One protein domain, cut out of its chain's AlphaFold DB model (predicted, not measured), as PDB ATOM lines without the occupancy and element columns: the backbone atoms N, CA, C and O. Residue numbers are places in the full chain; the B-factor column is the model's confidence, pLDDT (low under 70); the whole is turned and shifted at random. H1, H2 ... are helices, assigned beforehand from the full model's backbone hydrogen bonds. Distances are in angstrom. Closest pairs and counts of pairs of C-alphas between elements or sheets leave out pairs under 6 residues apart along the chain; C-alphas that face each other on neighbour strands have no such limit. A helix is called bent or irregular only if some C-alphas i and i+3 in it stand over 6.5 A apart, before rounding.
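AT A GLANCE: This is residues 66 to 141 of the 164 residues of the protein "RNase H type-1 domain-containing protein" of Araneus ventricosus (UniProt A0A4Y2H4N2). One long helix, H2, makes most of the length of this model; H1 folds back beside it through a wide loop, running the opposite way with few contacts between the two, and past the far end of H2 sits a small helical hairpin of H3 and H4. The end with the wide loop sticks out: residues 71 to 95, of which 71 to 76 belong to H1 and 89 to 95 to H2, stand free. The printed part has 76 residues with four named helices in the order H1, H2, H3, H4 and no named strand; its class is all helix. The whole is only just loose, close to extended, with a radius of gyration of the C-alphas of 17.1 A, and its elongated outline spans 50 by 26 by 18 A.

HOW THE PARTS SIT: The longest helix is H2, residues 89 to 110. H1, residues 66 to 76, is close to it but not clearly touching, with 1 pair of C-alphas within 8 A. That closest pair is the C-alphas of Asp 67 and Ser 100, 7.5 A apart. H1 and H2 run opposite ways at a shallow tilt of 13 degrees, and their centres are 13.8 A apart. Beyond the last residue of H2, a tight link of 4 residues leads to H3, residues 115 to 120. H2 and H3 are close but not clearly touching, with 2 pairs of C-alphas within 8 A; the closest, those of Trp 108 and Tyr 118, are 7.3 A apart. They run opposite ways at a steep tilt of 55 degrees. H3 touches H4, residues 133 to 140, with 4 pairs of C-alphas within 8 A, and the closest are those of Val 117 and Ala 139, 6.0 A apart. H3 and H4 form a helical hairpin, running opposite ways at a steep tilt of 44 degrees. H1 is apart from H3 and from H4, and H2 is apart from H4. In the backbones of H1, H2 and H4 every O i to N i+4 pair is within hydrogen-bond range. In H3 1 of 2 such pairs is within range, beside 3 of 3 O i to N i+3 pairs.

IN THESE COORDINATES: H2 has 22 residues, Lys 89 to Asn 110, and measures 32.3 A from first to last C-alpha, from (-6.983, -114.351, 19.488) to (-14.590, -95.079, -5.286). H1, before it in the chain, has 11 residues, Asn 66 to Ala 76, and is 15.7 A long; its C-alpha 66 is at (-1.011, -103.134, 2.053). H3 has 6 residues, Arg 115 to Ile 120, over 9.0 A. H4 has 8 residues, Arg 133 to Thr 140, over 10.5 A, and ends with C-alpha 140 at (-17.979, -109.654, -15.138). No helix is bent or irregular.

THE WHOLE: The two C-alphas farthest apart are those of Ile 81 and Phe 138, 50.3 A from each other. Without the residues that stand free, the body has 51 residues and spans 34 by 24 by 17 A, with a radius of gyration of 12.5 A. The printed part runs from residue 66 to residue 141 with no cut. Two links are long, with 12 residues each: residues 77 to 88 between H1 and H2, and residues 121 to 132 between H3 and H4. The C-alphas of residues 77 to 88 lie 21 to 28 A from the mean of the C-alphas, those of residues 121 to 132 lie 7 to 22 A from it. The mean pLDDT of the printed part is 73.5; 21 residues are under 70, namely residues 66 to 85 and residue 87, and the mean over H1 is 53.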
ATOM      1  N   ASN A  66      -1.194-103.279   0.598       54.84
ATOM      2  CA  ASN A  66      -1.011-103.134   2.053       54.84
ATOM      3  C   ASN A  66      -1.606-104.310   2.852       54.84
ATOM      4  O   ASN A  66      -1.283-104.493   4.021       54.84
ATOM      5  N   ASP A  67      -2.404-105.166   2.207       53.59
ATOM      6  CA  ASP A  67      -2.970-106.357   2.843       53.59
ATOM      7  C   ASP A  67      -1.901-107.428   3.145       53.59
ATOM      8  O   ASP A  67      -2.024-108.157   4.124       53.59
ATOM      9  N   ILE A  68      -0.808-107.515   2.371       51.50
ATOM     10  CA  ILE A  68       0.243-108.543   2.543       51.50
ATOM     11  C   ILE A  68       1.330-108.105   3.543       51.50
ATOM     12  O   ILE A  68       1.873-108.935   4.274       51.50
ATOM     13  N   ALA A  69       1.607-106.802   3.655       52.66
ATOM     14  CA  ALA A  69       2.519-106.267   4.670       52.66
ATOM     15  C   ALA A  69       1.926-106.371   6.089       52.66
ATOM     16  O   ALA A  69       2.628-106.745   7.029       52.66
ATOM     17  N   ASP A  70       0.615-106.160   6.237       52.75
ATOM     18  CA  ASP A  70      -0.103-106.415   7.491       52.75
ATOM     19  C   ASP A  70      -0.205-107.915   7.823       52.75
ATOM     20  O   ASP A  70      -0.182-108.298   8.999       52.75
ATOM     21  N   ILE A  71      -0.261-108.791   6.809       58.88
ATOM     22  CA  ILE A  71      -0.142-110.246   7.000       58.88
ATOM     23  C   ILE A  71       1.258-110.615   7.534       58.88
ATOM     24  O   ILE A  71       1.343-111.376   8.497       58.88
ATOM     25  N   LEU A  72       2.334-110.015   7.011       53.34
ATOM     26  CA  LEU A  72       3.716-110.208   7.487       53.34
ATOM     27  C   LEU A  72       3.950-109.677   8.921       53.34
ATOM     28  O   LEU A  72       4.661-110.313   9.701       53.34
ATOM     29  N   VAL A  73       3.301-108.578   9.337       52.56
ATOM     30  CA  VAL A  73       3.298-108.113  10.749       52.56
ATOM     31  C   VAL A  73       2.554-109.096  11.664       52.56
ATOM     32  O   VAL A  73       2.944-109.332  12.815       52.56
ATOM     33  N   LYS A  74       1.492-109.720  11.148       52.09
ATOM     34  CA  LYS A  74       0.750-110.782  11.835       52.09
ATOM     35  C   LYS A  74       1.515-112.096  11.959       52.09
ATOM     36  O   LYS A  74       1.263-112.823  12.915       52.09
ATOM     37  N   GLU A  75       2.416-112.408  11.033       52.53
ATOM     38  CA  GLU A  75       3.254-113.607  11.107       52.53
ATOM     39  C   GLU A  75       4.487-113.413  11.994       52.53
ATOM     40  O   GLU A  75       4.801-114.306  12.779       52.53
ATOM     41  N   ALA A  76       5.096-112.223  12.009       52.22
ATOM     42  CA  ALA A  76       6.218-111.893  12.898       52.22
ATOM     43  C   ALA A  76       5.863-111.946  14.405       52.22
ATOM     44  O   ALA A  76       6.738-112.083  15.256       52.22
ATOM     45  N   THR A  77       4.575-111.883  14.758       49.78
ATOM     46  CA  THR A  77       4.083-112.134  16.129       49.78
ATOM     47  C   THR A  77       3.887-113.620  16.453       49.78
ATOM     48  O   THR A  77       3.613-113.960  17.603       49.78
ATOM     49  N   THR A  78       4.029-114.509  15.470       50.78
ATOM     50  CA  THR A  78       3.888-115.967  15.620       50.78
ATOM     51  C   THR A  78       5.204-116.634  16.032       50.78
ATOM     52  O   THR A  78       5.145-117.616  16.765       50.78
ATOM     53  N   ASP A  79       6.352-116.056  15.656       50.62
ATOM     54  CA  ASP A  79       7.709-116.495  16.054       50.62
ATOM     55  C   ASP A  79       8.321-115.671  17.212       50.62
ATOM     56  O   ASP A  79       9.455-115.901  17.636       50.62
ATOM     57  N   GLY A  80       7.585-114.700  17.761       51.91
ATOM     58  CA  GLY A  80       8.012-113.914  18.922       51.91
ATOM     59  C   GLY A  80       7.727-114.614  20.256       51.91
ATOM     60  O   GLY A  80       6.758-115.362  20.381       51.91
ATOM     61  N   ILE A  81       8.540-114.323  21.284       55.44
ATOM     62  CA  ILE A  81       8.308-114.741  22.683       55.44
ATOM     63  C   ILE A  81       6.819-114.541  23.021       55.44
ATOM     64  O   ILE A  81       6.322-113.433  22.797       55.44
ATOM     65  N   PRO A  82       6.092-115.545  23.559       52.72
ATOM     66  CA  PRO A  82       4.653-115.444  23.771       52.72
ATOM     67  C   PRO A  82       4.306-114.267  24.689       52.72
ATOM     68  O   PRO A  82       4.376-114.361  25.915       52.72
ATOM     69  N   ALA A  83       3.910-113.140  24.102       55.88
ATOM     70  CA  ALA A  83       3.353-112.038  24.859       55.88
ATOM     71  C   ALA A  83       1.970-112.477  25.352       55.88
ATOM     72  O   ALA A  83       1.106-112.861  24.560       55.88
ATOM     73  N   ARG A  84       1.739-112.440  26.668       60.97
ATOM     74  CA  ARG A  84       0.410-112.672  27.247       60.97
ATOM     75  C   ARG A  84      -0.504-111.524  26.802       60.97
ATOM     76  O   ARG A  84      -0.500-110.452  27.398       60.97
ATOM     77  N   LEU A  85      -1.236-111.725  25.706       62.84
ATOM     78  CA  LEU A  85      -2.148-110.715  25.178       62.84
ATOM     79  C   LEU A  85      -3.376-110.597  26.099       62.84
ATOM     80  O   LEU A  85      -3.959-111.621  26.458       62.84
ATOM     81  N   PRO A  86      -3.818-109.375  26.452       73.25
ATOM     82  CA  PRO A  86      -4.994-109.163  27.301       73.25
ATOM     83  C   PRO A  86      -6.315-109.572  26.627       73.25
ATOM     84  O   PRO A  86      -7.343-109.658  27.294       73.25
ATOM     85  N   PHE A  87      -6.298-109.851  25.316       69.69
ATOM     86  CA  PHE A  87      -7.477-110.218  24.537       69.69
ATOM     87  C   PHE A  87      -7.324-111.589  23.864       69.69
ATOM     88  O   PHE A  87      -6.250-111.912  23.350       69.69
ATOM     89  N   PRO A  88      -8.408-112.381  23.767       78.25
ATOM     90  CA  PRO A  88      -8.396-113.636  23.026       78.25
ATOM     91  C   PRO A  88      -8.109-113.433  21.530       78.25
ATOM     92  O   PRO A  88      -8.665-112.541  20.888       78.25
ATOM     93  N   LYS A  89      -7.346-114.352  20.924       71.31
ATOM     94  CA  LYS A  89      -6.983-114.351  19.488       71.31
ATOM     95  C   LYS A  89      -8.183-114.177  18.542       71.31
ATOM     96  O   LYS A  89      -8.063-113.551  17.491       71.31
ATOM     97  N   ARG A  90      -9.356-114.707  18.911       75.19
ATOM     98  CA  ARG A  90     -10.604-114.582  18.134       75.19
ATOM     99  C   ARG A  90     -11.063-113.128  17.987       75.19
ATOM    100  O   ARG A  90     -11.511-112.754  16.907       75.19
ATOM    101  N   PHE A  91     -10.937-112.326  19.044       77.31
ATOM    102  CA  PHE A  91     -11.332-110.916  19.047       77.31
ATOM    103  C   PHE A  91     -10.485-110.110  18.052       77.31
ATOM    104  O   PHE A  91     -11.026-109.411  17.202       77.31
ATOM    105  N   LEU A  92      -9.165-110.319  18.071       73.12
ATOM    106  CA  LEU A  92      -8.223-109.667  17.153       73.12
ATOM    107  C   LEU A  92      -8.424-110.096  15.692       73.12
ATOM    108  O   LEU A  92      -8.346-109.278  14.779       73.12
ATOM    109  N   LYS A  93      -8.724-111.380  15.452       74.38
ATOM    110  CA  LYS A  93      -9.046-111.870  14.103       74.38
ATOM    111  C   LYS A  93     -10.297-111.205  13.532       74.38
ATOM    112  O   LYS A  93     -10.293-110.851  12.358       74.38
ATOM    113  N   LYS A  94     -11.335-111.027  14.355       79.69
ATOM    114  CA  LYS A  94     -12.572-110.353  13.950       79.69
ATOM    115  C   LYS A  94     -12.314-108.884  13.591       79.69
ATOM    116  O   LYS A  94     -12.725-108.458  12.522       79.69
ATOM    117  N   GLN A  95     -11.576-108.171  14.441       74.81
ATOM    118  CA  GLN A  95     -11.201-106.768  14.229       74.81
ATOM    119  C   GLN A  95     -10.430-106.563  12.915       74.81
ATOM    120  O   GLN A  95     -10.784-105.684  12.138       74.81
ATOM    121  N   LEU A  96      -9.430-107.407  12.606       73.56
ATOM    122  CA  LEU A  96      -8.715-107.258  11.328       73.56
ATOM    123  C   LEU A  96      -9.626-107.540  10.126       73.56
ATOM    124  O   LEU A  96      -9.552-106.847   9.119       73.56
ATOM    125  N   LEU A  97     -10.479-108.559  10.221       80.56
ATOM    126  CA  LEU A  97     -11.383-108.892   9.125       80.56
ATOM    127  C   LEU A  97     -12.357-107.742   8.827       80.56
ATOM    128  O   LEU A  97     -12.599-107.447   7.664       80.56
ATOM    129  N   GLU A  98     -12.884-107.076   9.859       79.69
ATOM    130  CA  GLU A  98     -13.742-105.893   9.703       79.69
ATOM    131  C   GLU A  98     -12.989-104.716   9.059       79.69
ATOM    132  O   GLU A  98     -13.529-104.073   8.158       79.69
ATOM    133  N   LEU A  99     -11.735-104.476   9.455       76.94
ATOM    134  CA  LEU A  99     -10.897-103.418   8.876       76.94
ATOM    135  C   LEU A  99     -10.558-103.671   7.402       76.94
ATOM    136  O   LEU A  99     -10.715-102.772   6.581       76.94
ATOM    137  N   SER A 100     -10.151-104.895   7.060       78.00
ATOM    138  CA  SER A 100      -9.817-105.274   5.682       78.00
ATOM    139  C   SER A 100     -11.041-105.154   4.767       78.00
ATOM    140  O   SER A 100     -10.975-104.489   3.737       78.00
ATOM    141  N   LEU A 101     -12.205-105.657   5.202       81.31
ATOM    142  CA  LEU A 101     -13.457-105.496   4.454       81.31
ATOM    143  C   LEU A 101     -13.837-104.023   4.253       81.31
ATOM    144  O   LEU A 101     -14.285-103.656   3.171       81.31
ATOM    145  N   SER A 102     -13.659-103.176   5.273       80.75
ATOM    146  CA  SER A 102     -13.929-101.737   5.161       80.75
ATOM    147  C   SER A 102     -12.994-101.045   4.169       80.75
ATOM    148  O   SER A 102     -13.422-100.123   3.478       80.75
ATOM    149  N   CYS A 103     -11.731-101.469   4.103       79.56
ATOM    150  CA  CYS A 103     -10.745-100.919   3.182       79.56
ATOM    151  C   CYS A 103     -11.083-101.293   1.736       79.56
ATOM    152  O   CYS A 103     -11.240-100.412   0.892       79.56
ATOM    153  N   SER A 104     -11.332-102.580   1.483       78.31
ATOM    154  CA  SER A 104     -11.760-103.055   0.167       78.31
ATOM    155  C   SER A 104     -13.083-102.424  -0.269       78.31
ATOM    156  O   SER A 104     -13.240-102.094  -1.438       78.31
ATOM    157  N   GLN A 105     -14.035-102.212   0.651       84.81
ATOM    158  CA  GLN A 105     -15.294-101.526   0.340       84.81
ATOM    159  C   GLN A 105     -15.062-100.078  -0.098       84.81
ATOM    160  O   GLN A 105     -15.646 -99.647  -1.085       84.81
ATOM    161  N   ALA A 106     -14.203 -99.336   0.599       82.62
ATOM    162  CA  ALA A 106     -13.893 -97.961   0.222       82.62
ATOM    163  C   ALA A 106     -13.237 -97.888  -1.167       82.62
ATOM    164  O   ALA A 106     -13.528 -96.977  -1.939       82.62
ATOM    165  N   GLU A 107     -12.384 -98.852  -1.516       79.88
ATOM    166  CA  GLU A 107     -11.828 -98.959  -2.871       79.88
ATOM    167  C   GLU A 107     -12.910 -99.301  -3.903       79.88
ATOM    168  O   GLU A 107     -12.930 -98.735  -4.994       79.88
ATOM    169  N   TRP A 108     -13.848-100.179  -3.546       85.12
ATOM    170  CA  TRP A 108     -14.961-100.580  -4.404       85.12
ATOM    171  C   TRP A 108     -15.942 -99.437  -4.686       85.12
ATOM    172  O   TRP A 108     -16.349 -99.243  -5.829       85.12
ATOM    173  N   ASP A 109     -16.269 -98.638  -3.669       85.75
ATOM    174  CA  ASP A 109     -17.177 -97.492  -3.775       85.75
ATOM    175  C   ASP A 109     -16.608 -96.404  -4.694       85.75
ATOM    176  O   ASP A 109     -17.337 -95.836  -5.518       85.75
ATOM    177  N   ASN A 110     -15.299 -96.151  -4.582       83.44
ATOM    178  CA  ASN A 110     -14.590 -95.079  -5.286       83.44
ATOM    179  C   ASN A 110     -13.952 -95.523  -6.614       83.44
ATOM    180  O   ASN A 110     -13.441 -94.686  -7.357       83.44
ATOM    181  N   GLY A 111     -13.960 -96.821  -6.925       80.25
ATOM    182  CA  GLY A 111     -13.396 -97.357  -8.158       80.25
ATOM    183  C   GLY A 111     -14.195 -96.929  -9.391       80.25
ATOM    184  O   GLY A 111     -15.419 -97.073  -9.436       80.25
ATOM    185  N   GLU A 112     -13.497 -96.429 -10.413       78.06
ATOM    186  CA  GLU A 112     -14.098 -96.038 -11.700       78.06
ATOM    187  C   GLU A 112     -14.310 -97.235 -12.643       78.06
ATOM    188  O   GLU A 112     -15.162 -97.203 -13.529       78.06
ATOM    189  N   THR A 113     -13.561 -98.323 -12.446       73.12
ATOM    190  CA  THR A 113     -13.670 -99.559 -13.238       73.12
ATOM    191  C   THR A 113     -14.747-100.479 -12.654       73.12
ATOM    192  O   THR A 113     -15.021-100.442 -11.459       73.12
ATOM    193  N   SER A 114     -15.373-101.325 -13.481       74.12
ATOM    194  CA  SER A 114     -16.330-102.349 -13.023       74.12
ATOM    195  C   SER A 114     -17.588-101.808 -12.316       74.12
ATOM    196  O   SER A 114     -18.224-102.531 -11.549       74.12
ATOM    197  N   ARG A 115     -18.022-100.572 -12.623       86.12
ATOM    198  CA  ARG A 115     -19.259 -99.958 -12.075       86.12
ATOM    199  C   ARG A 115     -20.521-100.792 -12.297       86.12
ATOM    200  O   ARG A 115     -21.461-100.720 -11.512       86.12
ATOM    201  N   TRP A 116     -20.542-101.585 -13.363       82.44
ATOM    202  CA  TRP A 116     -21.632-102.512 -13.643       82.44
ATOM    203  C   TRP A 116     -21.638-103.701 -12.661       82.44
ATOM    204  O   TRP A 116     -22.693-104.111 -12.203       82.44
ATOM    205  N   VAL A 117     -20.472-104.204 -12.232       83.44
ATOM    206  CA  VAL A 117     -20.393-105.212 -11.154       83.44
ATOM    207  C   VAL A 117     -20.829-104.585  -9.828       83.44
ATOM    208  O   VAL A 117     -21.570-105.198  -9.062       83.44
ATOM    209  N   TYR A 118     -20.405-103.341  -9.579       86.25
ATOM    210  CA  TYR A 118     -20.783-102.571  -8.393       86.25
ATOM    211  C   TYR A 118     -22.305-102.383  -8.278       86.25
ATOM    212  O   TYR A 118     -22.845-102.434  -7.178       86.25
ATOM    213  N   SER A 119     -23.028-102.209  -9.391       84.94
ATOM    214  CA  SER A 119     -24.491-102.075  -9.341       84.94
ATOM    215  C   SER A 119     -25.198-103.362  -8.896       84.94
ATOM    216  O   SER A 119     -26.275-103.287  -8.307       84.94
ATOM    217  N   ILE A 120     -24.586-104.530  -9.124       85.62
ATOM    218  CA  ILE A 120     -25.123-105.835  -8.713       85.62
ATOM    219  C   ILE A 120     -24.679-106.190  -7.292       85.62
ATOM    220  O   ILE A 120     -25.485-106.652  -6.484       85.62
ATOM    221  N   ILE A 121     -23.401-105.971  -6.976       86.81
ATOM    222  CA  ILE A 121     -22.833-106.178  -5.642       86.81
ATOM    223  C   ILE A 121     -22.226-104.854  -5.171       86.81
ATOM    224  O   ILE A 121     -21.016-104.647  -5.276       86.81
ATOM    225  N   PRO A 122     -23.046-103.955  -4.609       86.62
ATOM    226  CA  PRO A 122     -22.542-102.690  -4.087       86.62
ATOM    227  C   PRO A 122     -21.788-102.880  -2.771       86.62
ATOM    228  O   PRO A 122     -21.007-102.024  -2.381       86.62
ATOM    229  N   LYS A 123     -22.005-104.001  -2.067       89.88
ATOM    230  CA  LYS A 123     -21.419-104.253  -0.750       89.88
ATOM    231  C   LYS A 123     -20.565-105.518  -0.728       89.88
ATOM    232  O   LYS A 123     -21.076-106.623  -0.904       89.88
ATOM    233  N   ILE A 124     -19.281-105.350  -0.440       84.19
ATOM    234  CA  ILE A 124     -18.309-106.409  -0.199       84.19
ATOM    235  C   ILE A 124     -18.612-107.078   1.142       84.19
ATOM    236  O   ILE A 124     -18.941-106.445   2.148       84.19
ATOM    237  N   SER A 125     -18.509-108.402   1.162       84.50
ATOM    238  CA  SER A 125     -18.636-109.188   2.382       84.50
ATOM    239  C   SER A 125     -17.730-110.411   2.320       84.50
ATOM    240  O   SER A 125     -17.337-110.851   1.245       84.50
ATOM    241  N   ASN A 126     -17.439-110.998   3.479       80.00
ATOM    242  CA  ASN A 126     -16.702-112.260   3.575       80.00
ATOM    243  C   ASN A 126     -17.574-113.503   3.318       80.00
ATOM    244  O   ASN A 126     -17.094-114.628   3.460       80.00
ATOM    245  N   LYS A 127     -18.866-113.321   3.020       83.00
ATOM    246  CA  LYS A 127     -19.771-114.428   2.737       83.00
ATOM    247  C   LYS A 127     -19.588-114.841   1.291       83.00
ATOM    248  O   LYS A 127     -19.633-114.006   0.390       83.00
ATOM    249  N   GLN A 128     -19.426-116.138   1.077       75.50
ATOM    250  CA  GLN A 128     -19.386-116.677  -0.267       75.50
ATOM    251  C   GLN A 128     -20.748-116.462  -0.929       75.50
ATOM    252  O   GLN A 128     -21.778-116.919  -0.431       75.50
ATOM    253  N   LEU A 129     -20.749-115.746  -2.048       78.06
ATOM    254  CA  LEU A 129     -21.917-115.658  -2.906       78.06
ATOM    255  C   LEU A 129     -21.980-116.948  -3.727       78.06
ATOM    256  O   LEU A 129     -21.026-117.297  -4.420       78.06
ATOM    257  N   HIS A 130     -23.093-117.675  -3.633       83.38
ATOM    258  CA  HIS A 130     -23.325-118.908  -4.393       83.38
ATOM    259  C   HIS A 130     -23.735-118.590  -5.832       83.38
ATOM    260  O   HIS A 130     -24.838-118.905  -6.269       83.38
ATOM    261  N   TRP A 131     -22.870-117.890  -6.555       85.38
ATOM    262  CA  TRP A 131     -23.108-117.578  -7.955       85.38
ATOM    263  C   TRP A 131     -22.675-118.749  -8.825       85.38
ATOM    264  O   TRP A 131     -21.602-119.322  -8.619       85.38
ATOM    265  N   SER A 132     -23.510-119.107  -9.800       87.81
ATOM    266  CA  SER A 132     -23.103-120.055 -10.828       87.81
ATOM    267  C   SER A 132     -22.027-119.426 -11.713       87.81
ATOM    268  O   SER A 132     -21.847-118.202 -11.746       87.81
ATOM    269  N   ARG A 133     -21.308-120.263 -12.459       85.19
ATOM    270  CA  ARG A 133     -20.275-119.798 -13.389       85.19
ATOM    271  C   ARG A 133     -20.843-118.802 -14.403       85.19
ATOM    272  O   ARG A 133     -20.204-117.796 -14.691       85.19
ATOM    273  N   GLU A 134     -22.049-119.058 -14.891       85.31
ATOM    274  CA  GLU A 134     -22.762-118.227 -15.860       85.31
ATOM    275  C   GLU A 134     -23.116-116.867 -15.254       85.31
ATOM    276  O   GLU A 134     -22.899-115.844 -15.897       85.31
ATOM    277  N   CYS A 135     -23.578-116.833 -13.998       82.81
ATOM    278  CA  CYS A 135     -23.836-115.585 -13.279       82.81
ATOM    279  C   CYS A 135     -22.561-114.763 -13.084       82.81
ATOM    280  O   CYS A 135     -22.601-113.555 -13.267       82.81
ATOM    281  N   ILE A 136     -21.424-115.393 -12.766       83.06
ATOM    282  CA  ILE A 136     -20.135-114.693 -12.636       83.06
ATOM    283  C   ILE A 136     -19.677-114.146 -13.992       83.06
ATOM    284  O   ILE A 136     -19.235-113.004 -14.076       83.06
ATOM    285  N   GLN A 137     -19.795-114.932 -15.061       84.25
ATOM    286  CA  GLN A 137     -19.399-114.523 -16.410       84.25
ATOM    287  C   GLN A 137     -20.265-113.391 -16.953       84.25
ATOM    288  O   GLN A 137     -19.735-112.422 -17.491       84.25
ATOM    289  N   PHE A 138     -21.581-113.492 -16.776       81.25
ATOM    290  CA  PHE A 138     -22.502-112.403 -17.069       81.25
ATOM    291  C   PHE A 138     -22.126-111.184 -16.234       81.25
ATOM    292  O   PHE A 138     -21.996-110.087 -16.768       81.25
ATOM    293  N   ALA A 139     -21.854-111.402 -14.943       77.88
ATOM    294  CA  ALA A 139     -21.593-110.318 -14.029       77.88
ATOM    295  C   ALA A 139     -20.269-109.573 -14.282       77.88
ATOM    296  O   ALA A 139     -20.079-108.429 -13.901       77.88
ATOM    297  N   THR A 140     -19.299-110.237 -14.881       76.88
ATOM    298  CA  THR A 140     -17.979-109.654 -15.138       76.88
ATOM    299  C   THR A 140     -17.815-109.251 -16.598       76.88
ATOM    300  O   THR A 140     -16.755-108.764 -16.976       76.88
ATOM    301  N   GLY A 141     -18.847-109.454 -17.428       74.62
ATOM    302  CA  GLY A 141     -18.769-109.257 -18.876       74.62
ATOM    303  C   GLY A 141     -17.828-110.241 -19.585       74.62
ATOM    304  O   GLY A 141     -17.449-110.000 -20.725       74.62
TER     305      GLY A 141